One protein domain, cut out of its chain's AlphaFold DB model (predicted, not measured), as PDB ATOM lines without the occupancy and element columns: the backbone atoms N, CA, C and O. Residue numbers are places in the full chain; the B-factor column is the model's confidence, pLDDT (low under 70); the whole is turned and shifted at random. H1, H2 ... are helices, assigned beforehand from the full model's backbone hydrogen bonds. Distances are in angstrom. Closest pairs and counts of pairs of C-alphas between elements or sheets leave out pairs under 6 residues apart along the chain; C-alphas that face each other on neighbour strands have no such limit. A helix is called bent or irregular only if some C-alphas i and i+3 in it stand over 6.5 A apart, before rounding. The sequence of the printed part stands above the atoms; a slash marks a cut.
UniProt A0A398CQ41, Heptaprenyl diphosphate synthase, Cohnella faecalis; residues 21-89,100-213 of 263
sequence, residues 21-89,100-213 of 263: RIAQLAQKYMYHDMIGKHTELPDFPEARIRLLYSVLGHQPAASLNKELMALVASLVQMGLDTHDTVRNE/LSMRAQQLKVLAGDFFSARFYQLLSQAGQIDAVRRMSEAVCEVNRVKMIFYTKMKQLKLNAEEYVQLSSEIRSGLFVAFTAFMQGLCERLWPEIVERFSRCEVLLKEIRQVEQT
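AT A GLANCE: This is residues 21 to 89 and 100 to 213 of the 263 residues of the protein "Heptaprenyl diphosphate synthase" of Cohnella faecalis (UniProt A0A398CQ41). The longest helix, H9, makes one side of a bundle of roughly aligned long helices; H5 lies nearest the middle, H6 is on the side of H5 away from H9, and H7 and the bent helix H8 complete a curved wall from H6 round to H9. H3 packs on H5, while short H1 and H2 cover part of H5 and H6, and H4 lies at one end. The printed part has 183 residues with nine named helices, H1 to H9 in chain order, and no named strand: the class is all helix. It is compact, with a radius of gyration of the C-alphas of 16.6 A, and rounded, spanning 45 by 40 by 28 A.

IN THESE COORDINATES: H9, residues 185 to 212, is 39.8 A long, from C-alpha 185 at (5.419, -28.856, -27.243) to C-alpha 212 at (-2.264, -28.917, 11.770). It is irregular, with C-alphas 188 and 191 7.2 A apart, and has a kink of 33 degrees near residue 192. H8, residues 160 to 181, was assigned as one helix by its hydrogen bonds but is bent, with C-alphas 171 and 174 7.2 A apart; its arms are H8a, 160 to 171, and H8b, 174 to 181. H7, 129 to 154, is 37.5 A long, H6, 100 to 125, 36.5 A, and H5, 66 to 88, 33.1 A. H1 is residues 21 to 30, from C-alpha 21 at (-13.226, -42.179, -14.112); H2 is 33 to 38, H3 46 to 57 and H4 60 to 63.

HOW THE PARTS SIT: H9 and H8b form a hairpin at a shallow tilt of 16 degrees, closest at the C-alphas of Thr 179 and Glu 187, 5.2 A. H8a touches H9 at a steep tilt of 59 degrees, C-alphas 168 and 199 being closest at 4.9 A. H7 and H8a are a hairpin, with closest C-alphas 142 and 170 at 5.4 A. H5, H6 and H7 form an up and down bundle, each running against the one before; H5 and H6 touch at 22 degrees, with closest C-alphas 79 and 112 at 4.0 A. H3 touches H5, C-alphas 56 and 66 being closest at 5.5 A, and H4 only just touches H3, only at the corner, with 3 pairs of C-alphas within 8 A. H1 touches H5, with closest C-alphas 26 and 71 at 5.9 A, and H2 touches H6, with closest C-alphas 38 and 104 at 5.6 A. H5 and H9 are apart. Every O i to N i+4 pair is within hydrogen-bond range in H3, H6, H7 and H8a, against 4 of 6 in H1, 1 of 2 in H2, 17 of 19 in H5, 22 of 24 in H9 and 0 of 4 in H8b, where 4 of 5 O i to N i+3 pairs are; H4 is too short for an i+4 pair.

THE WHOLE: The C-alphas farthest apart, of Leu 100 and Gly 184, are 51.8 A apart. Residues 90 to 99 are not printed, with 13.1 A between C-alphas 89 and 100 across the cut. Of the links printed whole, H2 to H3 is short and the others are tight. Residues 207 to 213, of which 207 to 212 belong to H9, stand free. Mean pLDDT of the printed part is 91.4; residues 87 to 89 are under 70.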
ATOM      1  N   ARG A  21     -13.078 -40.856 -13.494       85.94
ATOM      2  CA  ARG A  21     -13.226 -42.179 -14.112       85.94
ATOM      3  C   ARG A  21     -11.998 -43.056 -13.868       85.94
ATOM      4  O   ARG A  21     -12.160 -44.248 -13.625       85.94
ATOM      5  N   ILE A  22     -10.798 -42.470 -13.874       92.19
ATOM      6  CA  ILE A  22      -9.549 -43.198 -13.632       92.19
ATOM      7  C   ILE A  22      -9.448 -43.639 -12.171       92.19
ATOM      8  O   ILE A  22      -9.111 -44.790 -11.929       92.19
ATOM      9  N   ALA A  23      -9.824 -42.792 -11.208       89.31
ATOM     10  CA  ALA A  23      -9.817 -43.172  -9.791       89.31
ATOM     11  C   ALA A  23     -10.774 -44.346  -9.506       89.31
ATOM     12  O   ALA A  23     -10.404 -45.315  -8.847       89.31
ATOM     13  N   GLN A  24     -11.982 -44.317 -10.079       89.12
ATOM     14  CA  GLN A  24     -12.924 -45.443  -9.988       89.12
ATOM     15  C   GLN A  24     -12.391 -46.714 -10.643       89.12
ATOM     16  O   GLN A  24     -12.638 -47.814 -10.152       89.12
ATOM     17  N   LEU A  25     -11.710 -46.577 -11.781       91.31
ATOM     18  CA  LEU A  25     -11.116 -47.711 -12.470       91.31
ATOM     19  C   LEU A  25      -9.991 -48.309 -11.623       91.31
ATOM     20  O   LEU A  25     -10.018 -49.507 -11.362       91.31
ATOM     21  N   ALA A  26      -9.077 -47.478 -11.118       92.56
ATOM     22  CA  ALA A  26      -7.983 -47.880 -10.239       92.56
ATOM     23  C   ALA A  26      -8.491 -48.609  -8.992       92.56
ATOM     24  O   ALA A  26      -7.970 -49.671  -8.660       92.56
ATOM     25  N   GLN A  27      -9.579 -48.133  -8.378       89.62
ATOM     26  CA  GLN A  27     -10.187 -48.792  -7.222       89.62
ATOM     27  C   GLN A  27     -10.555 -50.259  -7.498       89.62
ATOM     28  O   GLN A  27     -10.375 -51.103  -6.625       89.62
ATOM     29  N   LYS A  28     -11.004 -50.600  -8.715       90.12
ATOM     30  CA  LYS A  28     -11.309 -51.995  -9.086       90.12
ATOM     31  C   LYS A  28     -10.064 -52.883  -9.134       90.12
ATOM     32  O   LYS A  28     -10.166 -54.073  -8.864       90.12
ATOM     33  N   TYR A  29      -8.912 -52.314  -9.479       91.00
ATOM     34  CA  TYR A  29      -7.635 -53.029  -9.540       91.00
ATOM     35  C   TYR A  29      -6.898 -53.049  -8.200       91.00
ATOM     36  O   TYR A  29      -6.086 -53.939  -7.972       91.00
ATOM     37  N   MET A  30      -7.194 -52.094  -7.318       88.44
ATOM     38  CA  MET A  30      -6.615 -52.002  -5.978       88.44
ATOM     39  C   MET A  30      -7.424 -52.766  -4.924       88.44
ATOM     40  O   MET A  30      -6.904 -53.080  -3.856       88.44
ATOM     41  N   TYR A  31      -8.698 -53.055  -5.194       85.62
ATOM     42  CA  TYR A  31      -9.553 -53.736  -4.233       85.62
ATOM     43  C   TYR A  31      -9.096 -55.178  -3.990       85.62
ATOM     44  O   TYR A  31      -9.048 -56.008  -4.900       85.62
ATOM     45  N   HIS A  32      -8.843 -55.481  -2.723       86.06
ATOM     46  CA  HIS A  32      -8.714 -56.833  -2.209       86.06
ATOM     47  C   HIS A  32      -9.186 -56.845  -0.753       86.06
ATOM     48  O   HIS A  32      -8.792 -55.978   0.030       86.06
ATOM     49  N   ASP A  33      -9.995 -57.835  -0.374       81.94
ATOM     50  CA  ASP A  33     -10.603 -57.937   0.959       81.94
ATOM     51  C   ASP A  33      -9.590 -57.782   2.099       81.94
ATOM     52  O   ASP A  33      -9.847 -57.081   3.074       81.94
ATOM     53  N   MET A  34      -8.426 -58.422   1.963       82.69
ATOM     54  CA  MET A  34      -7.378 -58.387   2.989       82.69
ATOM     55  C   MET A  34      -6.685 -57.029   3.096       82.69
ATOM     56  O   MET A  34      -6.253 -56.669   4.184       82.69
ATOM     57  N   ILE A  35      -6.593 -56.283   1.994       82.31
ATOM     58  CA  ILE A  35      -6.010 -54.938   1.978       82.31
ATOM     59  C   ILE A  35      -7.012 -53.989   2.644       82.31
ATOM     60  O   ILE A  35      -6.726 -53.394   3.677       82.31
ATOM     61  N   GLY A  36      -8.253 -53.948   2.151       78.69
ATOM     62  CA  GLY A  36      -9.269 -53.020   2.662       78.69
ATOM     63  C   GLY A  36      -9.638 -53.215   4.139       78.69
ATOM     64  O   GLY A  36      -9.992 -52.248   4.804       78.69
ATOM     65  N   LYS A  37      -9.551 -54.443   4.672       78.56
ATOM     66  CA  LYS A  37      -9.887 -54.738   6.080       78.56
ATOM     67  C   LYS A  37      -8.755 -54.449   7.067       78.56
ATOM     68  O   LYS A  37      -9.012 -54.411   8.268       78.56
ATOM     69  N   HIS A  38      -7.515 -54.327   6.597       76.44
ATOM     70  CA  HIS A  38      -6.348 -54.379   7.483       76.44
ATOM     71  C   HIS A  38      -5.255 -53.354   7.170       76.44
ATOM     72  O   HIS A  38      -4.264 -53.317   7.897       76.44
ATOM     73  N   THR A  39      -5.404 -52.537   6.126       76.44
ATOM     74  CA  THR A  39      -4.415 -51.512   5.781       76.44
ATOM     75  C   THR A  39      -5.072 -50.175   5.495       76.44
ATOM     76  O   THR A  39      -6.027 -50.098   4.723       76.44
ATOM     77  N   GLU A  40      -4.486 -49.112   6.033       81.31
ATOM     78  CA  GLU A  40      -4.732 -47.753   5.566       81.31
ATOM     79  C   GLU A  40      -3.833 -47.493   4.356       81.31
ATOM     80  O   GLU A  40      -2.613 -47.665   4.431       81.31
ATOM     81  N   LEU A  41      -4.449 -47.157   3.223       85.62
ATOM     82  CA  LEU A  41      -3.744 -46.823   1.989       85.62
ATOM     83  C   LEU A  41      -3.492 -45.313   1.928       85.62
ATOM     84  O   LEU A  41      -4.302 -44.553   2.461       85.62
ATOM     85  N   PRO A  42      -2.411 -44.874   1.262       87.75
ATOM     86  CA  PRO A  42      -2.157 -43.454   1.066       87.75
ATOM     87  C   PRO A  42      -3.251 -42.794   0.214       87.75
ATOM     88  O   PRO A  42      -4.029 -43.462  -0.476       87.75
ATOM     89  N   ASP A  43      -3.290 -41.463   0.249       88.94
ATOM     90  CA  ASP A  43      -4.213 -40.688  -0.572       88.94
ATOM     91  C   ASP A  43      -3.964 -40.921  -2.065       88.94
ATOM     92  O   ASP A  43      -2.828 -40.975  -2.541       88.94
ATOM     93  N   PHE A  44      -5.051 -41.007  -2.830       90.06
ATOM     94  CA  PHE A  44      -4.958 -41.177  -4.273       90.06
ATOM     95  C   PHE A  44      -4.368 -39.911  -4.931       90.06
ATOM     96  O   PHE A  44      -4.871 -38.812  -4.678       90.06
ATOM     97  N   PRO A  45      -3.368 -40.027  -5.830       90.56
ATOM     98  CA  PRO A  45      -2.670 -38.899  -6.467       90.56
ATOM     99  C   PRO A  45      -3.513 -38.240  -7.576       90.56
ATOM    100  O   PRO A  45      -3.111 -38.135  -8.736       90.56
ATOM    101  N   GLU A  46      -4.731 -37.817  -7.246       91.50
ATOM    102  CA  GLU A  46      -5.776 -37.517  -8.222       91.50
ATOM    103  C   GLU A  46      -5.410 -36.372  -9.170       91.50
ATOM    104  O   GLU A  46      -5.716 -36.425 -10.364       91.50
ATOM    105  N   ALA A  47      -4.744 -35.342  -8.650       92.12
ATOM    106  CA  ALA A  47      -4.409 -34.151  -9.412       92.12
ATOM    107  C   ALA A  47      -3.336 -34.436 -10.479       92.12
ATOM    108  O   ALA A  47      -3.561 -34.139 -11.655       92.12
ATOM    109  N   ARG A  48      -2.240 -35.122 -10.113       93.44
ATOM    110  CA  ARG A  48      -1.205 -35.571 -11.065       93.44
ATOM    111  C   ARG A  48      -1.772 -36.519 -12.125       93.44
ATOM    112  O   ARG A  48      -1.470 -36.375 -13.309       93.44
ATOM    113  N   ILE A  49      -2.654 -37.443 -11.738       95.31
ATOM    114  CA  ILE A  49      -3.294 -38.371 -12.682       95.31
ATOM    115  C   ILE A  49      -4.219 -37.642 -13.660       95.31
ATOM    116  O   ILE A  49      -4.207 -37.947 -14.853       95.31
ATOM    117  N   ARG A  50      -4.994 -36.652 -13.197       93.94
ATOM    118  CA  ARG A  50      -5.815 -35.816 -14.087       93.94
ATOM    119  C   ARG A  50      -4.968 -35.007 -15.058       93.94
ATOM    120  O   ARG A  50      -5.314 -34.935 -16.236       93.94
ATOM    121  N   LEU A  51      -3.868 -34.433 -14.576       94.75
ATOM    122  CA  LEU A  51      -2.931 -33.687 -15.406       94.75
ATOM    123  C   LEU A  51      -2.351 -34.580 -16.512       94.75
ATOM    124  O   LEU A  51      -2.455 -34.236 -17.689       94.75
ATOM    125  N   LEU A  52      -1.851 -35.768 -16.155       96.06
ATOM    126  CA  LEU A  52      -1.349 -36.755 -17.114       96.06
ATOM    127  C   LEU A  52      -2.421 -37.162 -18.130       96.06
ATOM    128  O   LEU A  52      -2.181 -37.121 -19.334       96.06
ATOM    129  N   TYR A  53      -3.617 -37.522 -17.659       95.06
ATOM    130  CA  TYR A  53      -4.725 -37.927 -18.525       95.06
ATOM    131  C   TYR A  53      -5.094 -36.836 -19.540       95.06
ATOM    132  O   TYR A  53      -5.306 -37.129 -20.719       95.06
ATOM    133  N   SER A  54      -5.148 -35.581 -19.085       93.12
ATOM    134  CA  SER A  54      -5.443 -34.427 -19.935       93.12
ATOM    135  C   SER A  54      -4.376 -34.244 -21.014       93.12
ATOM    136  O   SER A  54      -4.707 -34.153 -22.196       93.12
ATOM    137  N   VAL A  55      -3.094 -34.271 -20.639       94.12
ATOM    138  CA  VAL A  55      -1.989 -34.073 -21.588       94.12
ATOM    139  C   VAL A  55      -1.919 -35.208 -22.609       94.12
ATOM    140  O   VAL A  55      -1.873 -34.931 -23.806       94.12
ATOM    141  N   LEU A  56      -2.014 -36.472 -22.180       93.88
ATOM    142  CA  LEU A  56      -2.048 -37.623 -23.094       93.88
ATOM    143  C   LEU A  56      -3.257 -37.584 -24.040       93.88
ATOM    144  O   LEU A  56      -3.173 -38.050 -25.174       93.88
ATOM    145  N   GLY A  57      -4.377 -36.999 -23.605       91.88
ATOM    146  CA  GLY A  57      -5.554 -36.785 -24.444       91.88
ATOM    147  C   GLY A  57      -5.315 -35.875 -25.650       91.88
ATOM    148  O   GLY A  57      -6.021 -36.022 -26.644       91.88
ATOM    149  N   HIS A  58      -4.312 -34.999 -25.584       90.75
ATOM    150  CA  HIS A  58      -3.920 -34.096 -26.670       90.75
ATOM    151  C   HIS A  58      -2.775 -34.652 -27.533       90.75
ATOM    152  O   HIS A  58      -2.327 -33.983 -28.459       90.75
ATOM    153  N   GLN A  59      -2.293 -35.867 -27.247       90.38
ATOM    154  CA  GLN A  59      -1.241 -36.531 -28.016       90.38
ATOM    155  C   GLN A  59      -1.861 -37.553 -28.976       90.38
ATOM    156  O   GLN A  59      -2.400 -38.548 -28.495       90.38
ATOM    157  N   PRO A  60      -1.770 -37.391 -30.310       84.81
ATOM    158  CA  PRO A  60      -2.422 -38.301 -31.257       84.81
ATOM    159  C   PRO A  60      -2.077 -39.777 -31.013       84.81
ATOM    160  O   PRO A  60      -2.980 -40.600 -30.866       84.81
ATOM    161  N   ALA A  61      -0.787 -40.094 -30.857       82.38
ATOM    162  CA  ALA A  61      -0.304 -41.461 -30.653       82.38
ATOM    163  C   ALA A  61      -0.672 -42.050 -29.277       82.38
ATOM    164  O   ALA A  61      -1.004 -43.229 -29.179       82.38
ATOM    165  N   ALA A  62      -0.646 -41.243 -28.210       83.75
ATOM    166  CA  ALA A  62      -0.933 -41.729 -26.858       83.75
ATOM    167  C   ALA A  62      -2.418 -41.647 -26.474       83.75
ATOM    168  O   ALA A  62      -2.841 -42.312 -25.529       83.75
ATOM    169  N   SER A  63      -3.230 -40.887 -27.216       85.94
ATOM    170  CA  SER A  63      -4.654 -40.677 -26.927       85.94
ATOM    171  C   SER A  63      -5.459 -41.979 -26.894       85.94
ATOM    172  O   SER A  63      -6.378 -42.098 -26.083       85.94
ATOM    173  N   LEU A  64      -5.074 -42.968 -27.710       87.50
ATOM    174  CA  LEU A  64      -5.687 -44.299 -27.755       87.50
ATOM    175  C   LEU A  64      -5.471 -45.079 -26.450       87.50
ATOM    176  O   LEU A  64      -6.368 -45.778 -25.991       87.50
ATOM    177  N   ASN A  65      -4.309 -44.900 -25.817       91.88
ATOM    178  CA  ASN A  65      -3.915 -45.610 -24.600       91.88
ATOM    179  C   ASN A  65      -3.975 -44.734 -23.340       91.88
ATOM    180  O   ASN A  65      -3.581 -45.187 -22.268       91.88
ATOM    181  N   LYS A  66      -4.481 -43.495 -23.416       93.69
ATOM    182  CA  LYS A  66      -4.457 -42.534 -22.297       93.69
ATOM    183  C   LYS A  66      -5.128 -43.052 -21.022       93.69
ATOM    184  O   LYS A  66      -4.653 -42.773 -19.926       93.69
ATOM    185  N   GLU A  67      -6.216 -43.819 -21.154       94.94
ATOM    186  CA  GLU A  67      -6.905 -44.434 -20.010       94.94
ATOM    187  C   GLU A  67      -6.042 -45.511 -19.354       94.94
ATOM    188  O   GLU A  67      -5.888 -45.504 -18.134       94.94
ATOM    189  N   LEU A  68      -5.433 -46.385 -20.161       95.75
ATOM    190  CA  LEU A  68      -4.508 -47.413 -19.690       95.75
ATOM    191  C   LEU A  68      -3.287 -46.784 -19.011       95.75
ATOM    192  O   LEU A  68      -2.932 -47.183 -17.908       95.75
ATOM    193  N   MET A  69      -2.677 -45.778 -19.638       96.00
ATOM    194  CA  MET A  69      -1.497 -45.084 -19.118       96.00
ATOM    195  C   MET A  69      -1.789 -44.366 -17.796       96.00
ATOM    196  O   MET A  69      -1.025 -44.503 -16.844       96.00
ATOM    197  N   ALA A  70      -2.920 -43.661 -17.692       96.12
ATOM    198  CA  ALA A  70      -3.328 -43.007 -16.450       96.12
ATOM    199  C   ALA A  70      -3.673 -44.019 -15.343       96.12
ATOM    200  O   ALA A  70      -3.336 -43.802 -14.178       96.12
ATOM    201  N   LEU A  71      -4.309 -45.144 -15.688       96.50
ATOM    202  CA  LEU A  71      -4.571 -46.235 -14.748       96.50
ATOM    203  C   LEU A  71      -3.266 -46.850 -14.225       96.50
ATOM    204  O   LEU A  71      -3.107 -47.019 -13.021       96.50
ATOM    205  N   VAL A  72      -2.324 -47.148 -15.116       96.62
ATOM    206  CA  VAL A  72      -1.005 -47.694 -14.772       96.62
ATOM    207  C   VAL A  72      -0.234 -46.728 -13.881       96.62
ATOM    208  O   VAL A  72       0.232 -47.142 -12.826       96.62
ATOM    209  N   ALA A  73      -0.178 -45.439 -14.234       96.94
ATOM    210  CA  ALA A  73       0.442 -44.415 -13.395       96.94
ATOM    211  C   ALA A  73      -0.173 -44.383 -11.989       96.94
ATOM    212  O   ALA A  73       0.546 -44.281 -10.999       96.94
ATOM    213  N   SER A  74      -1.500 -44.534 -11.900       96.69
ATOM    214  CA  SER A  74      -2.210 -44.587 -10.620       96.69
ATOM    215  C   SER A  74      -1.759 -45.783  -9.783       96.69
ATOM    216  O   SER A  74      -1.432 -45.619  -8.615       96.69
ATOM    217  N   LEU A  75      -1.704 -46.981 -10.371       96.88
ATOM    218  CA  LEU A  75      -1.311 -48.203  -9.663       96.88
ATOM    219  C   LEU A  75       0.155 -48.179  -9.224       96.88
ATOM    220  O   LEU A  75       0.447 -48.543  -8.089       96.88
ATOM    221  N   VAL A  76       1.062 -47.717 -10.091       96.75
ATOM    222  CA  VAL A  76       2.488 -47.591  -9.757       96.75
ATOM    223  C   VAL A  76       2.677 -46.593  -8.617       96.75
ATOM    224  O   VAL A  76       3.357 -46.905  -7.643       96.75
ATOM    225  N   GLN A  77       2.044 -45.418  -8.699       95.56
ATOM    226  CA  GLN A  77       2.141 -44.402  -7.653       95.56
ATOM    227  C   GLN A  77       1.562 -44.909  -6.326       95.56
ATOM    228  O   GLN A  77       2.216 -44.785  -5.297       95.56
ATOM    229  N   MET A  78       0.393 -45.559  -6.350       95.06
ATOM    230  CA  MET A  78      -0.188 -46.172  -5.152       95.06
ATOM    231  C   MET A  78       0.717 -47.257  -4.565       95.06
ATOM    232  O   MET A  78       0.833 -47.348  -3.345       95.06
ATOM    233  N   GLY A  79       1.383 -48.061  -5.399       94.50
ATOM    234  CA  GLY A  79       2.368 -49.044  -4.946       94.50
ATOM    235  C   GLY A  79       3.552 -48.383  -4.242       94.50
ATOM    236  O   GLY A  79       3.847 -48.706  -3.091       94.50
ATOM    237  N   LEU A  80       4.176 -47.401  -4.901       93.69
ATOM    238  CA  LEU A  80       5.303 -46.631  -4.366       93.69
ATOM    239  C   LEU A  80       4.970 -45.948  -3.035       93.69
ATOM    240  O   LEU A  80       5.777 -46.008  -2.109       93.69
ATOM    241  N   ASP A  81       3.802 -45.316  -2.940       92.75
ATOM    242  CA  ASP A  81       3.387 -44.586  -1.741       92.75
ATOM    243  C   ASP A  81       3.028 -45.555  -0.608       92.75
ATOM    244  O   ASP A  81       3.355 -45.305   0.553       92.75
ATOM    245  N   THR A  82       2.422 -46.706  -0.925       91.56
ATOM    246  CA  THR A  82       2.092 -47.725   0.083       91.56
ATOM    247  C   THR A  82       3.365 -48.271   0.734       91.56
ATOM    248  O   THR A  82       3.426 -48.364   1.963       91.56
ATOM    249  N   HIS A  83       4.412 -48.554  -0.050       89.62
ATOM    250  CA  HIS A  83       5.710 -48.973   0.490       89.62
ATOM    251  C   HIS A  83       6.368 -47.901   1.371       89.62
ATOM    252  O   HIS A  83       7.016 -48.244   2.362       89.62
ATOM    253  N   ASP A  84       6.185 -46.615   1.065       85.88
ATOM    254  CA  ASP A  84       6.752 -45.535   1.879       85.88
ATOM    255  C   ASP A  84       6.075 -45.430   3.253       85.88
ATOM    256  O   ASP A  84       6.763 -45.223   4.254       85.88
ATOM    257  N   THR A  85       4.756 -45.656   3.346       82.19
ATOM    258  CA  THR A  85       4.054 -45.619   4.647       82.19
ATOM    259  C   THR A  85       4.581 -46.665   5.636       82.19
ATOM    260  O   THR A  85       4.700 -46.385   6.826       82.19
ATOM    261  N   VAL A  86       4.984 -47.841   5.142       75.50
ATOM    262  CA  VAL A  86       5.589 -48.917   5.948       75.50
ATOM    263  C   VAL A  86       6.916 -48.485   6.567       75.50
ATOM    264  O   VAL A  86       7.254 -48.906   7.674       75.50
ATOM    265  N   ARG A  87       7.693 -47.672   5.846       61.25
ATOM    266  CA  ARG A  87       9.018 -47.223   6.280       61.25
ATOM    267  C   ARG A  87       8.924 -46.213   7.423       61.25
ATOM    268  O   ARG A  87       9.744 -46.282   8.332       61.25
ATOM    269  N   ASN A  88       7.916 -45.345   7.393       59.75
ATOM    270  CA  ASN A  88       7.685 -44.338   8.432       59.75
ATOM    271  C   ASN A  88       7.197 -44.968   9.749       59.75
ATOM    272  O   ASN A  88       7.561 -44.505  10.822       59.75
ATOM    273  N   GLU A  89       6.453 -46.075   9.681       58.53
ATOM    274  CA  GLU A  89       5.963 -46.804  10.865       58.53
ATOM    275  C   GLU A  89       7.043 -47.638  11.581       58.53
ATOM    276  O   GLU A  89       6.833 -48.071  12.708       58.53
ATOM    277  N   LEU A 100      -0.862 -57.320  15.631       70.25
ATOM    278  CA  LEU A 100      -1.770 -56.637  14.702       70.25
ATOM    279  C   LEU A 100      -1.073 -55.535  13.890       70.25
ATOM    280  O   LEU A 100      -1.360 -55.399  12.704       70.25
ATOM    281  N   SER A 101      -0.140 -54.801  14.503       74.56
ATOM    282  CA  SER A 101       0.660 -53.765  13.837       74.56
ATOM    283  C   SER A 101       1.619 -54.389  12.823       74.56
ATOM    284  O   SER A 101       1.612 -54.021  11.650       74.56
ATOM    285  N   MET A 102       2.328 -55.453  13.224       79.31
ATOM    286  CA  MET A 102       3.186 -56.227  12.316       79.31
ATOM    287  C   MET A 102       2.398 -56.795  11.129       79.31
ATOM    288  O   MET A 102       2.851 -56.740   9.987       79.31
ATOM    289  N   ARG A 103       1.192 -57.319  11.381       82.44
ATOM    290  CA  ARG A 103       0.312 -57.837  10.328       82.44
ATOM    291  C   ARG A 103      -0.142 -56.735   9.371       82.44
ATOM    292  O   ARG A 103      -0.110 -56.952   8.163       82.44
ATOM    293  N   ALA A 104      -0.573 -55.583   9.884       81.88
ATOM    294  CA  ALA A 104      -0.975 -54.447   9.054       81.88
ATOM    295  C   ALA A 104       0.187 -53.985   8.162       81.88
ATOM    296  O   ALA A 104       0.014 -53.779   6.962       81.88
ATOM    297  N   GLN A 105       1.393 -53.928   8.722       83.00
ATOM    298  CA  GLN A 105       2.600 -53.558   8.002       83.00
ATOM    299  C   GLN A 105       2.969 -54.556   6.893       83.00
ATOM    300  O   GLN A 105       3.222 -54.157   5.756       83.00
ATOM    301  N   GLN A 106       2.946 -55.861   7.183       88.25
ATOM    302  CA  GLN A 106       3.169 -56.902   6.173       88.25
ATOM    303  C   GLN A 106       2.131 -56.826   5.050       88.25
ATOM    304  O   GLN A 106       2.472 -56.956   3.876       88.25
ATOM    305  N   LEU A 107       0.867 -56.568   5.393       88.50
ATOM    306  CA  LEU A 107      -0.192 -56.410   4.401       88.50
ATOM    307  C   LEU A 107      -0.007 -55.154   3.545       88.50
ATOM    308  O   LEU A 107      -0.338 -55.207   2.366       88.50
ATOM    309  N   LYS A 108       0.565 -54.065   4.074       89.50
ATOM    310  CA  LYS A 108       0.933 -52.892   3.265       89.50
ATOM    311  C   LYS A 108       2.047 -53.212   2.267       89.50
ATOM    312  O   LYS A 108       1.932 -52.834   1.106       89.50
ATOM    313  N   VAL A 109       3.083 -53.955   2.673       90.56
ATOM    314  CA  VAL A 109       4.129 -54.417   1.736       90.56
ATOM    315  C   VAL A 109       3.502 -55.233   0.605       90.56
ATOM    316  O   VAL A 109       3.690 -54.910  -0.565       90.56
ATOM    317  N   LEU A 110       2.666 -56.215   0.956       92.81
ATOM    318  CA  LEU A 110       1.969 -57.054  -0.021       92.81
ATOM    319  C   LEU A 110       0.976 -56.266  -0.888       92.81
ATOM    320  O   LEU A 110       0.772 -56.613  -2.048       92.81
ATOM    321  N   ALA A 111       0.351 -55.213  -0.357       92.75
ATOM    322  CA  ALA A 111      -0.514 -54.325  -1.129       92.75
ATOM    323  C   ALA A 111       0.284 -53.552  -2.189       92.75
ATOM    324  O   ALA A 111      -0.150 -53.474  -3.339       92.75
ATOM    325  N   GLY A 112       1.471 -53.051  -1.833       93.12
ATOM    326  CA  GLY A 112       2.389 -52.423  -2.782       93.12
ATOM    327  C   GLY A 112       2.832 -53.381  -3.896       93.12
ATOM    328  O   GLY A 112       2.745 -53.033  -5.081       93.12
ATOM    329  N   ASP A 113       3.185 -54.621  -3.540       94.56
ATOM    330  CA  ASP A 113       3.523 -55.680  -4.503       94.56
ATOM    331  C   ASP A 113       2.328 -56.032  -5.402       94.56
ATOM    332  O   ASP A 113       2.472 -56.201  -6.614       94.56
ATOM    333  N   PHE A 114       1.123 -56.098  -4.830       94.94
ATOM    334  CA  PHE A 114      -0.110 -56.374  -5.563       94.94
ATOM    335  C   PHE A 114      -0.416 -55.279  -6.594       94.94
ATOM    336  O   PHE A 114      -0.691 -55.594  -7.754       94.94
ATOM    337  N   PHE A 115      -0.324 -53.998  -6.220       95.19
ATOM    338  CA  PHE A 115      -0.521 -52.888  -7.162       95.19
ATOM    339  C   PHE A 115       0.553 -52.884  -8.254       95.19
ATOM    340  O   PHE A 115       0.236 -52.686  -9.432       95.19
ATOM    341  N   SER A 116       1.797 -53.194  -7.878       93.81
ATOM    342  CA  SER A 116       2.912 -53.344  -8.811       93.81
ATOM    343  C   SER A 116       2.643 -54.452  -9.838       93.81
ATOM    344  O   SER A 116       2.686 -54.229 -11.049       93.81
ATOM    345  N   ALA A 117       2.250 -55.642  -9.383       95.62
ATOM    346  CA  ALA A 117       1.912 -56.759 -10.260       95.62
ATOM    347  C   ALA A 117       0.752 -56.426 -11.219       95.62
ATOM    348  O   ALA A 117       0.781 -56.814 -12.390       95.62
ATOM    349  N   ARG A 118      -0.256 -55.670 -10.758       95.88
ATOM    350  CA  ARG A 118      -1.400 -55.267 -11.592       95.88
ATOM    351  C   ARG A 118      -1.011 -54.345 -12.737       95.88
ATOM    352  O   ARG A 118      -1.536 -54.529 -13.835       95.88
ATOM    353  N   PHE A 119      -0.103 -53.390 -12.536       95.25
ATOM    354  CA  PHE A 119       0.304 -52.536 -13.653       95.25
ATOM    355  C   PHE A 119       1.131 -53.318 -14.682       95.25
ATOM    356  O   PHE A 119       0.894 -53.155 -15.880       95.25
ATOM    357  N   TYR A 120       2.031 -54.213 -14.242       96.62
ATOM    358  CA  TYR A 120       2.765 -55.099 -15.153       96.62
ATOM    359  C   TYR A 120       1.797 -55.949 -15.978       96.62
ATOM    360  O   TYR A 120       1.917 -56.012 -17.202       96.62
ATOM    361  N   GLN A 121       0.801 -56.551 -15.321       97.19
ATOM    362  CA  GLN A 121      -0.237 -57.344 -15.976       97.19
ATOM    363  C   GLN A 121      -0.985 -56.533 -17.043       97.19
ATOM    364  O   GLN A 121      -1.110 -56.994 -18.176       97.19
ATOM    365  N   LEU A 122      -1.456 -55.332 -16.698       97.25
ATOM    366  CA  LEU A 122      -2.221 -54.469 -17.601       97.25
ATOM    367  C   LEU A 122      -1.422 -54.052 -18.837       97.25
ATOM    368  O   LEU A 122      -1.924 -54.144 -19.956       97.25
ATOM    369  N   LEU A 123      -0.172 -53.626 -18.649       97.00
ATOM    370  CA  LEU A 123       0.692 -53.244 -19.765       97.00
ATOM    371  C   LEU A 123       1.030 -54.440 -20.660       97.00
ATOM    372  O   LEU A 123       1.004 -54.314 -21.883       97.00
ATOM    373  N   SER A 124       1.295 -55.603 -20.060       96.62
ATOM    374  CA  SER A 124       1.630 -56.828 -20.796       96.62
ATOM    375  C   SER A 124       0.448 -57.321 -21.631       96.62
ATOM    376  O   SER A 124       0.614 -57.647 -22.802       96.62
ATOM    377  N   GLN A 125      -0.764 -57.311 -21.066       96.75
ATOM    378  CA  GLN A 125      -1.993 -57.681 -21.779       96.75
ATOM    379  C   GLN A 125      -2.309 -56.737 -22.944       96.75
ATOM    380  O   GLN A 125      -2.854 -57.173 -23.954       96.75
ATOM    381  N   ALA A 126      -1.946 -55.460 -22.824       95.81
ATOM    382  CA  ALA A 126      -2.114 -54.466 -23.879       95.81
ATOM    383  C   ALA A 126      -0.946 -54.425 -24.890       95.81
ATOM    384  O   ALA A 126      -0.902 -53.530 -25.737       95.81
ATOM    385  N   GLY A 127       0.029 -55.338 -24.779       95.62
ATOM    386  CA  GLY A 127       1.212 -55.381 -25.644       95.62
ATOM    387  C   GLY A 127       2.131 -54.160 -25.513       95.62
ATOM    388  O   GLY A 127       2.941 -53.901 -26.398       95.62
ATOM    389  N   GLN A 128       2.018 -53.386 -24.429       95.19
ATOM    390  CA  GLN A 128       2.760 -52.141 -24.215       95.19
ATOM    391  C   GLN A 128       4.148 -52.413 -23.611       95.19
ATOM    392  O   GLN A 128       4.463 -51.960 -22.511       95.19
ATOM    393  N   ILE A 129       4.987 -53.169 -24.324       94.06
ATOM    394  CA  ILE A 129       6.307 -53.614 -23.835       94.06
ATOM    395  C   ILE A 129       7.230 -52.428 -23.521       94.06
ATOM    396  O   ILE A 129       7.881 -52.405 -22.475       94.06
ATOM    397  N   ASP A 130       7.227 -51.396 -24.366       94.19
ATOM    398  CA  ASP A 130       7.997 -50.175 -24.110       94.19
ATOM    399  C   ASP A 130       7.541 -49.446 -22.845       94.19
ATOM    400  O   ASP A 130       8.366 -48.902 -22.109       94.19
ATOM    401  N   ALA A 131       6.237 -49.455 -22.557       95.19
ATOM    402  CA  ALA A 131       5.718 -48.861 -21.335       95.19
ATOM    403  C   ALA A 131       6.125 -49.664 -20.100       95.19
ATOM    404  O   ALA A 131       6.472 -49.051 -19.095       95.19
ATOM    405  N   VAL A 132       6.160 -51.001 -20.178       96.88
ATOM    406  CA  VAL A 132       6.683 -51.838 -19.086       96.88
ATOM    407  C   VAL A 132       8.102 -51.402 -18.745       96.88
ATOM    408  O   VAL A 132       8.360 -51.003 -17.613       96.88
ATOM    409  N   ARG A 133       8.991 -51.390 -19.744       97.38
ATOM    410  CA  ARG A 133      10.397 -51.017 -19.560       97.38
ATOM    411  C   ARG A 133      10.541 -49.624 -18.940       97.38
ATOM    412  O   ARG A 133      11.223 -49.473 -17.931       97.38
ATOM    413  N   ARG A 134       9.870 -48.615 -19.507       96.56
ATOM    414  CA  ARG A 134       9.976 -47.221 -19.040       96.56
ATOM    415  C   ARG A 134       9.428 -47.026 -17.629       96.56
ATOM    416  O   ARG A 134      10.024 -46.288 -16.853       96.56
ATOM    417  N   MET A 135       8.313 -47.673 -17.284       97.00
ATOM    418  CA  MET A 135       7.764 -47.592 -15.927       97.00
ATOM    419  C   MET A 135       8.685 -48.281 -14.916       97.00
ATOM    420  O   MET A 135       8.906 -47.734 -13.840       97.00
ATOM    421  N   SER A 136       9.280 -49.427 -15.262       96.88
ATOM    422  CA  SER A 136      10.271 -50.096 -14.409       96.88
ATOM    423  C   SER A 136      11.516 -49.236 -14.181       96.88
ATOM    424  O   SER A 136      11.952 -49.091 -13.043       96.88
ATOM    425  N   GLU A 137      12.060 -48.626 -15.238       97.75
ATOM    426  CA  GLU A 137      13.192 -47.691 -15.145       97.75
ATOM    427  C   GLU A 137      12.855 -46.499 -14.235       97.75
ATOM    428  O   GLU A 137      13.636 -46.158 -13.347       97.75
ATOM    429  N   ALA A 138      11.662 -45.919 -14.395       97.62
ATOM    430  CA  ALA A 138      11.195 -44.810 -13.567       97.62
ATOM    431  C   ALA A 138      11.046 -45.199 -12.090       97.62
ATOM    432  O   ALA A 138      11.448 -44.444 -11.209       97.62
ATOM    433  N   VAL A 139      10.507 -46.388 -11.803       97.19
ATOM    434  CA  VAL A 139      10.392 -46.925 -10.437       97.19
ATOM    435  C   VAL A 139      11.771 -47.113  -9.805       97.19
ATOM    436  O   VAL A 139      11.975 -46.717  -8.657       97.19
ATOM    437  N   CYS A 140      12.731 -47.675 -10.547       97.44
ATOM    438  CA  CYS A 140      14.111 -47.817 -10.084       97.44
ATOM    439  C   CYS A 140      14.733 -46.459  -9.746       97.44
ATOM    440  O   CYS A 140      15.349 -46.314  -8.689       97.44
ATOM    441  N   GLU A 141      14.532 -45.461 -10.605       97.88
ATOM    442  CA  GLU A 141      15.084 -44.126 -10.398       97.88
ATOM    443  C   GLU A 141      14.437 -43.405  -9.210       97.88
ATOM    444  O   GLU A 141      15.143 -42.886  -8.346       97.88
ATOM    445  N   VAL A 142      13.109 -43.464  -9.075       97.56
ATOM    446  CA  VAL A 142      12.401 -42.937  -7.897       97.56
ATOM    447  C   VAL A 142      12.931 -43.587  -6.618       97.56
ATOM    448  O   VAL A 142      13.213 -42.893  -5.641       97.56
ATOM    449  N   ASN A 143      13.134 -44.905  -6.615       96.25
ATOM    450  CA  ASN A 143      13.685 -45.608  -5.458       96.25
ATOM    451  C   ASN A 143      15.136 -45.200  -5.157       96.25
ATOM    452  O   ASN A 143      15.500 -45.070  -3.986       96.25
ATOM    453  N   ARG A 144      15.959 -44.934  -6.180       97.94
ATOM    454  CA  ARG A 144      17.319 -44.398  -6.012       97.94
ATOM    455  C   ARG A 144      17.294 -43.025  -5.334       97.94
ATOM    456  O   ARG A 144      18.020 -42.818  -4.361       97.94
ATOM    457  N   VAL A 145      16.433 -42.116  -5.796       97.81
ATOM    458  CA  VAL A 145      16.269 -40.778  -5.197       97.81
ATOM    459  C   VAL A 145      15.738 -40.884  -3.764       97.81
ATOM    460  O   VAL A 145      16.298 -40.258  -2.864       97.81
ATOM    461  N   LYS A 146      14.748 -41.752  -3.501       95.81
ATOM    462  CA  LYS A 146      14.267 -42.053  -2.138       95.81
ATOM    463  C   LYS A 146      15.404 -42.502  -1.224       95.81
ATOM    464  O   LYS A 146      15.510 -42.034  -0.093       95.81
ATOM    465  N   MET A 147      16.280 -43.391  -1.694       95.19
ATOM    466  CA  MET A 147      17.427 -43.839  -0.901       95.19
ATOM    467  C   MET A 147      18.378 -42.694  -0.550       95.19
ATOM    468  O   MET A 147      18.819 -42.623   0.597       95.19
ATOM    469  N   ILE A 148      18.648 -41.774  -1.480       96.38
ATOM    470  CA  ILE A 148      19.446 -40.567  -1.208       96.38
ATOM    471  C   ILE A 148      18.754 -39.692  -0.162       96.38
ATOM    472  O   ILE A 148      19.376 -39.338   0.841       96.38
ATOM    473  N   PHE A 149      17.470 -39.397  -0.366       95.25
ATOM    474  CA  PHE A 149      16.664 -38.563   0.521       95.25
ATOM    475  C   PHE A 149      16.666 -39.088   1.959       95.25
ATOM    476  O   PHE A 149      17.116 -38.399   2.873       95.25
ATOM    477  N   TYR A 150      16.273 -40.349   2.161       91.50
ATOM    478  CA  TYR A 150      16.214 -40.942   3.497       91.50
ATOM    479  C   TYR A 150      17.598 -41.125   4.133       91.50
ATOM    480  O   TYR A 150      17.727 -41.047   5.354       91.50
ATOM    481  N   THR A 151      18.650 -41.343   3.335       92.75
ATOM    482  CA  THR A 151      20.024 -41.416   3.858       92.75
ATOM    483  C   THR A 151      20.478 -40.062   4.385       92.75
ATOM    484  O   THR A 151      20.983 -39.988   5.506       92.75
ATOM    485  N   LYS A 152      20.272 -38.984   3.618       92.94
ATOM    486  CA  LYS A 152      20.602 -37.628   4.070       92.94
ATOM    487  C   LYS A 152      19.766 -37.223   5.282       92.94
ATOM    488  O   LYS A 152      20.324 -36.679   6.229       92.94
ATOM    489  N   MET A 153      18.473 -37.551   5.282       89.81
ATOM    490  CA  MET A 153      17.570 -37.322   6.410       89.81
ATOM    491  C   MET A 153      18.076 -38.003   7.685       89.81
ATOM    492  O   MET A 153      18.268 -37.342   8.699       89.81
ATOM    493  N   LYS A 154      18.396 -39.302   7.627       87.44
ATOM    494  CA  LYS A 154      18.923 -40.048   8.783       87.44
ATOM    495  C   LYS A 154      20.259 -39.497   9.293       87.44
ATOM    496  O   LYS A 154      20.546 -39.579  10.480       87.44
ATOM    497  N   GLN A 155      21.091 -38.965   8.399       89.06
ATOM    498  CA  GLN A 155      22.365 -38.336   8.758       89.06
ATOM    499  C   GLN A 155      22.218 -36.882   9.220       89.06
ATOM    500  O   GLN A 155      23.227 -36.274   9.564       89.06
ATOM    501  N   LEU A 156      21.002 -36.323   9.195       87.12
ATOM    502  CA  LEU A 156      20.729 -34.910   9.452       87.12
ATOM    503  C   LEU A 156      21.533 -33.962   8.544       87.12
ATOM    504  O   LEU A 156      21.993 -32.907   8.968       87.12
ATOM    505  N   LYS A 157      21.711 -34.359   7.279       89.19
ATOM    506  CA  LYS A 157      22.471 -33.627   6.249       89.19
ATOM    507  C   LYS A 157      21.599 -33.098   5.112       89.19
ATOM    508  O   LYS A 157      22.109 -32.842   4.024       89.19
ATOM    509  N   LEU A 158      20.289 -33.003   5.323       91.62
ATOM    510  CA  LEU A 158      19.411 -32.270   4.417       91.62
ATOM    511  C   LEU A 158      19.390 -30.803   4.825       91.62
ATOM    512  O   LEU A 158      19.306 -30.487   6.010       91.62
ATOM    513  N   ASN A 159      19.426 -29.925   3.832       90.94
ATOM    514  CA  ASN A 159      19.004 -28.544   4.012       90.94
ATOM    515  C   ASN A 159      17.555 -28.361   3.527       90.94
ATOM    516  O   ASN A 159      16.962 -29.265   2.926       90.94
ATOM    517  N   ALA A 160      16.977 -27.195   3.808       91.62
ATOM    518  CA  ALA A 160      15.560 -26.944   3.571       91.62
ATOM    519  C   ALA A 160      15.189 -26.956   2.073       91.62
ATOM    520  O   ALA A 160      14.124 -27.447   1.700       91.62
ATOM    521  N   GLU A 161      16.074 -26.466   1.201       93.06
ATOM    522  CA  GLU A 161      15.856 -26.479  -0.251       93.06
ATOM    523  C   GLU A 161      16.023 -27.892  -0.828       93.06
ATOM    524  O   GLU A 161      15.188 -28.347  -1.605       93.06
ATOM    525  N   GLU A 162      17.048 -28.630  -0.395       95.06
ATOM    526  CA  GLU A 162      17.269 -30.026  -0.782       95.06
ATOM    527  C   GLU A 162      16.096 -30.921  -0.378       95.06
ATOM    528  O   GLU A 162      15.743 -31.836  -1.123       95.06
ATOM    529  N   TYR A 163      15.473 -30.655   0.774       95.19
ATOM    530  CA  TYR A 163      14.262 -31.350   1.195       95.19
ATOM    531  C   TYR A 163      13.133 -31.177   0.175       95.19
ATOM    532  O   TYR A 163      12.552 -32.171  -0.271       95.19
ATOM    533  N   VAL A 164      12.836 -29.932  -0.219       95.50
ATOM    534  CA  VAL A 164      11.780 -29.634  -1.199       95.50
ATOM    535  C   VAL A 164      12.137 -30.227  -2.552       95.50
ATOM    536  O   VAL A 164      11.288 -30.866  -3.175       95.50
ATOM    537  N   GLN A 165      13.386 -30.068  -2.986       96.69
ATOM    538  CA  GLN A 165      13.865 -30.550  -4.273       96.69
ATOM    539  C   GLN A 165      13.738 -32.073  -4.386       96.69
ATOM    540  O   GLN A 165      13.043 -32.570  -5.269       96.69
ATOM    541  N   LEU A 166      14.322 -32.825  -3.449       97.31
ATOM    542  CA  LEU A 166      14.277 -34.289  -3.469       97.31
ATOM    543  C   LEU A 166      12.853 -34.823  -3.272       97.31
ATOM    544  O   LEU A 166      12.461 -35.782  -3.934       97.31
ATOM    545  N   SER A 167      12.042 -34.184  -2.421       95.81
ATOM    546  CA  SER A 167      10.624 -34.544  -2.267       95.81
ATOM    547  C   SER A 167       9.838 -34.339  -3.565       95.81
ATOM    548  O   SER A 167       8.969 -35.147  -3.907       95.81
ATOM    549  N   SER A 168      10.154 -33.275  -4.305       96.88
ATOM    550  CA  SER A 168       9.537 -32.969  -5.597       96.88
ATOM    551  C   SER A 168       9.995 -33.947  -6.675       96.88
ATOM    552  O   SER A 168       9.161 -34.401  -7.450       96.88
ATOM    553  N   GLU A 169      11.273 -34.334  -6.693       97.50
ATOM    554  CA  GLU A 169      11.825 -35.358  -7.594       97.50
ATOM    555  C   GLU A 169      11.201 -36.738  -7.363       97.50
ATOM    556  O   GLU A 169      10.819 -37.416  -8.316       97.50
ATOM    557  N   ILE A 170      11.017 -37.145  -6.104       96.81
ATOM    558  CA  ILE A 170      10.356 -38.416  -5.765       96.81
ATOM    559  C   ILE A 170       8.914 -38.435  -6.292       96.81
ATOM    560  O   ILE A 170       8.460 -39.445  -6.833       96.81
ATOM    561  N   ARG A 171       8.189 -37.317  -6.163       95.06
ATOM    562  CA  ARG A 171       6.809 -37.177  -6.655       95.06
ATOM    563  C   ARG A 171       6.737 -37.052  -8.176       95.06
ATOM    564  O   ARG A 171       5.824 -37.594  -8.796       95.06
ATOM    565  N   SER A 172       7.669 -36.351  -8.804       96.81
ATOM    566  CA  SER A 172       7.636 -36.119 -10.248       96.81
ATOM    567  C   SER A 172       8.176 -37.306 -11.047       96.81
ATOM    568  O   SER A 172       7.698 -37.546 -12.155       96.81
ATOM    569  N   GLY A 173       9.114 -38.083 -10.493       96.56
ATOM    570  CA  GLY A 173       9.944 -39.037 -11.234       96.56
ATOM    571  C   GLY A 173       9.172 -40.051 -12.080       96.56
ATOM    572  O   GLY A 173       9.476 -40.227 -13.260       96.56
ATOM    573  N   LEU A 174       8.108 -40.651 -11.533       97.25
ATOM    574  CA  LEU A 174       7.241 -41.555 -12.302       97.25
ATOM    575  C   LEU A 174       6.587 -40.843 -13.494       97.25
ATOM    576  O   LEU A 174       6.517 -41.375 -14.601       97.25
ATOM    577  N   PHE A 175       6.087 -39.633 -13.263       97.81
ATOM    578  CA  PHE A 175       5.343 -38.865 -14.252       97.81
ATOM    579  C   PHE A 175       6.260 -38.332 -15.355       97.81
ATOM    580  O   PHE A 175       5.851 -38.317 -16.515       97.81
ATOM    581  N   VAL A 176       7.514 -37.990 -15.047       97.62
ATOM    582  CA  VAL A 176       8.517 -37.574 -16.043       97.62
ATOM    583  C   VAL A 176       8.741 -38.654 -17.106       97.62
ATOM    584  O   VAL A 176       8.886 -38.326 -18.284       97.62
ATOM    585  N   ALA A 177       8.673 -39.942 -16.758       96.50
ATOM    586  CA  ALA A 177       8.843 -41.025 -17.732       96.50
ATOM    587  C   ALA A 177       7.772 -41.039 -18.839       96.50
ATOM    588  O   ALA A 177       8.016 -41.574 -19.925       96.50
ATOM    589  N   PHE A 178       6.617 -40.397 -18.617       96.12
ATOM    590  CA  PHE A 178       5.584 -40.261 -19.644       96.12
ATOM    591  C   PHE A 178       5.932 -39.275 -20.761       96.12
ATOM    592  O   PHE A 178       5.258 -39.300 -21.789       96.12
ATOM    593  N   THR A 179       7.002 -38.480 -20.618       96.25
ATOM    594  CA  THR A 179       7.539 -37.629 -21.700       96.25
ATOM    595  C   THR A 179       7.711 -38.424 -22.994       96.25
ATOM    596  O   THR A 179       7.380 -37.943 -24.071       96.25
ATOM    597  N   ALA A 180       8.139 -39.685 -22.882       94.00
ATOM    598  CA  ALA A 180       8.378 -40.570 -24.017       94.00
ATOM    599  C   ALA A 180       7.121 -40.949 -24.825       94.00
ATOM    600  O   ALA A 180       7.248 -41.533 -25.899       94.00
ATOM    601  N   PHE A 181       5.922 -40.658 -24.315       93.06
ATOM    602  CA  PHE A 181       4.651 -40.857 -25.022       93.06
ATOM    603  C   PHE A 181       4.069 -39.543 -25.555       93.06
ATOM    604  O   PHE A 181       2.915 -39.499 -25.981       93.06
ATOM    605  N   MET A 182       4.842 -38.461 -25.501       94.19
ATOM    606  CA  MET A 182       4.446 -37.134 -25.954       94.19
ATOM    607  C   MET A 182       5.290 -36.710 -27.151       94.19
ATOM    608  O   MET A 182       6.335 -37.290 -27.426       94.19
ATOM    609  N   GLN A 183       4.813 -35.701 -27.874       92.75
ATOM    610  CA  GLN A 183       5.502 -35.119 -29.018       92.75
ATOM    611  C   GLN A 183       5.421 -33.590 -28.976       92.75
ATOM    612  O   GLN A 183       4.484 -32.994 -28.428       92.75
ATOM    613  N   GLY A 184       6.408 -32.936 -29.588       93.88
ATOM    614  CA  GLY A 184       6.383 -31.499 -29.846       93.88
ATOM    615  C   GLY A 184       6.415 -30.658 -28.570       93.88
ATOM    616  O   GLY A 184       7.338 -30.749 -27.765       93.88
ATOM    617  N   LEU A 185       5.431 -29.768 -28.391       93.19
ATOM    618  CA  LEU A 185       5.419 -28.856 -27.243       93.19
ATOM    619  C   LEU A 185       5.244 -29.598 -25.911       93.19
ATOM    620  O   LEU A 185       5.908 -29.248 -24.939       93.19
ATOM    621  N   CYS A 186       4.392 -30.626 -25.871       93.81
ATOM    622  CA  CYS A 186       4.156 -31.389 -24.648       93.81
ATOM    623  C   CYS A 186       5.401 -32.169 -24.226       93.81
ATOM    624  O   CYS A 186       5.744 -32.130 -23.057       93.81
ATOM    625  N   GLU A 187       6.123 -32.787 -25.162       95.50
ATOM    626  CA  GLU A 187       7.392 -33.467 -24.867       95.50
ATOM    627  C   GLU A 187       8.416 -32.523 -24.215       95.50
ATOM    628  O   GLU A 187       9.047 -32.874 -23.224       95.50
ATOM    629  N   ARG A 188       8.533 -31.288 -24.722       96.19
ATOM    630  CA  ARG A 188       9.492 -30.303 -24.195       96.19
ATOM    631  C   ARG A 188       9.107 -29.748 -22.826       96.19
ATOM    632  O   ARG A 188       9.983 -29.543 -21.996       96.19
ATOM    633  N   LEU A 189       7.823 -29.466 -22.606       96.44
ATOM    634  CA  LEU A 189       7.361 -28.789 -21.388       96.44
ATOM    635  C   LEU A 189       6.963 -29.750 -20.267       96.44
ATOM    636  O   LEU A 189       6.907 -29.343 -19.112       96.44
ATOM    637  N   TRP A 190       6.653 -31.009 -20.580       97.00
ATOM    638  CA  TRP A 190       6.117 -31.949 -19.600       97.00
ATOM    639  C   TRP A 190       7.019 -32.161 -18.375       97.00
ATOM    640  O   TRP A 190       6.488 -32.058 -17.268       97.00
ATOM    641  N   PRO A 191       8.346 -32.372 -18.507       96.88
ATOM    642  CA  PRO A 191       9.212 -32.509 -17.338       96.88
ATOM    643  C   PRO A 191       9.129 -31.309 -16.384       96.88
ATOM    644  O   PRO A 191       8.978 -31.492 -15.179       96.88
ATOM    645  N   GLU A 192       9.144 -30.088 -16.927       96.75
ATOM    646  CA  GLU A 192       9.067 -28.840 -16.156       96.75
ATOM    647  C   GLU A 192       7.684 -28.648 -15.517       96.75
ATOM    648  O   GLU A 192       7.575 -28.248 -14.361       96.75
ATOM    649  N   ILE A 193       6.608 -28.980 -16.237       96.75
ATOM    650  CA  ILE A 193       5.241 -28.918 -15.706       96.75
ATOM    651  C   ILE A 193       5.088 -29.866 -14.515       96.75
ATOM    652  O   ILE A 193       4.548 -29.470 -13.484       96.75
ATOM    653  N   VAL A 194       5.546 -31.113 -14.646       97.00
ATOM    654  CA  VAL A 194       5.419 -32.123 -13.588       97.00
ATOM    655  C   VAL A 194       6.283 -31.770 -12.384       97.00
ATOM    656  O   VAL A 194       5.820 -31.936 -11.254       97.00
ATOM    657  N   GLU A 195       7.508 -31.287 -12.601       96.25
ATOM    658  CA  GLU A 195       8.396 -30.825 -11.531       96.25
ATOM    659  C   GLU A 195       7.738 -29.694 -10.739       96.25
ATOM    660  O   GLU A 195       7.511 -29.852  -9.538       96.25
ATOM    661  N   ARG A 196       7.297 -28.625 -11.413       96.62
ATOM    662  CA  ARG A 196       6.651 -27.479 -10.758       96.62
ATOM    663  C   ARG A 196       5.367 -27.867 -10.047       96.62
ATOM    664  O   ARG A 196       5.134 -27.445  -8.917       96.62
ATOM    665  N   PHE A 197       4.541 -28.693 -10.687       96.88
ATOM    666  CA  PHE A 197       3.305 -29.184 -10.089       96.88
ATOM    667  C   PHE A 197       3.589 -29.988  -8.814       96.88
ATOM    668  O   PHE A 197       2.968 -29.753  -7.778       96.88
ATOM    669  N   SER A 198       4.569 -30.893  -8.865       96.25
ATOM    670  CA  SER A 198       4.973 -31.710  -7.718       96.25
ATOM    671  C   SER A 198       5.579 -30.856  -6.604       96.25
ATOM    672  O   SER A 198       5.295 -31.100  -5.433       96.25
ATOM    673  N   ARG A 199       6.339 -29.810  -6.948       96.38
ATOM    674  CA  ARG A 199       6.866 -28.834  -5.988       96.38
ATOM    675  C   ARG A 199       5.747 -28.082  -5.275       96.38
ATOM    676  O   ARG A 199       5.786 -27.953  -4.054       96.38
ATOM    677  N   CYS A 200       4.704 -27.662  -5.993       96.00
ATOM    678  CA  CYS A 200       3.509 -27.096  -5.370       96.00
ATOM    679  C   CYS A 200       2.818 -28.094  -4.428       96.00
ATOM    680  O   CYS A 200       2.416 -27.701  -3.337       96.00
ATOM    681  N   GLU A 201       2.704 -29.375  -4.800       93.25
ATOM    682  CA  GLU A 201       2.144 -30.401  -3.907       93.25
ATOM    683  C   GLU A 201       2.960 -30.558  -2.615       93.25
ATOM    684  O   GLU A 201       2.371 -30.666  -1.540       93.25
ATOM    685  N   VAL A 202       4.298 -30.550  -2.704       93.50
ATOM    686  CA  VAL A 202       5.186 -30.601  -1.529       93.50
ATOM    687  C   VAL A 202       4.950 -29.389  -0.638       93.50
ATOM    688  O   VAL A 202       4.634 -29.552   0.534       93.50
ATOM    689  N   LEU A 203       5.020 -28.178  -1.192       93.12
ATOM    690  CA  LEU A 203       4.851 -26.949  -0.415       93.12
ATOM    691  C   LEU A 203       3.465 -26.864   0.241       93.12
ATOM    692  O   LEU A 203       3.355 -26.493   1.406       93.12
ATOM    693  N   LEU A 204       2.403 -27.258  -0.470       91.06
ATOM    694  CA  LEU A 204       1.050 -27.306   0.089       91.06
ATOM    695  C   LEU A 204       0.926 -28.331   1.220       91.06
ATOM    696  O   LEU A 204       0.207 -28.078   2.187       91.06
ATOM    697  N   LYS A 205       1.604 -29.480   1.111       88.50
ATOM    698  CA  LYS A 205       1.661 -30.464   2.195       88.50
ATOM    699  C   LYS A 205       2.344 -29.866   3.427       88.50
ATOM    700  O   LYS A 205       1.780 -29.966   4.512       88.50
ATOM    701  N   GLU A 206       3.491 -29.213   3.254       89.06
ATOM    702  CA  GLU A 206       4.243 -28.600   4.359       89.06
ATOM    703  C   GLU A 206       3.438 -27.512   5.071       89.06
ATOM    704  O   GLU A 206       3.337 -27.518   6.296       89.06
ATOM    705  N   ILE A 207       2.787 -26.624   4.313       87.31
ATOM    706  CA  ILE A 207       1.924 -25.575   4.876       87.31
ATOM    707  C   ILE A 207       0.831 -26.200   5.755       87.31
ATOM    708  O   ILE A 207       0.656 -25.796   6.905       87.31
ATOM    709  N   ARG A 208       0.150 -27.242   5.260       85.44
ATOM    710  CA  ARG A 208      -0.901 -27.940   6.018       85.44
ATOM    711  C   ARG A 208      -0.362 -28.655   7.255       85.44
ATOM    712  O   ARG A 208      -1.026 -28.640   8.286       85.44
ATOM    713  N   GLN A 209       0.814 -29.280   7.175       82.81
ATOM    714  CA  GLN A 209       1.430 -29.957   8.322       82.81
ATOM    715  C   GLN A 209       1.795 -28.970   9.430       82.81
ATOM    716  O   GLN A 209       1.537 -29.243  10.603       82.81
ATOM    717  N   VAL A 210       2.323 -27.799   9.069       78.75
ATOM    718  CA  VAL A 210       2.618 -26.726  10.024       78.75
ATOM    719  C   VAL A 210       1.332 -26.188  10.664       78.75
ATOM    720  O   VAL A 210       1.285 -26.020  11.884       78.75
ATOM    721  N   GLU A 211       0.270 -25.975   9.881       79.69
ATOM    722  CA  GLU A 211      -1.044 -25.540  10.383       79.69
ATOM    723  C   GLU A 211      -1.667 -26.555  11.352       79.69
ATOM    724  O   GLU A 211      -2.157 -26.190  12.420       79.69
ATOM    725  N   GLN A 212      -1.634 -27.841  10.998       77.75
ATOM    726  CA  GLN A 212      -2.264 -28.917  11.770       77.75
ATOM    727  C   GLN A 212      -1.368 -29.431  12.904       77.75
ATOM    728  O   GLN A 212      -1.841 -30.138  13.789       77.75
ATOM    729  N   THR A 213      -0.087 -29.041  12.907       71.31
ATOM    730  CA  THR A 213       0.947 -29.528  13.836       71.31
ATOM    731  C   THR A 213       0.990 -31.056  13.914       71.31
ATOM    732  O   THR A 213       1.119 -31.648  14.984       71.31
TER     733      THR A 213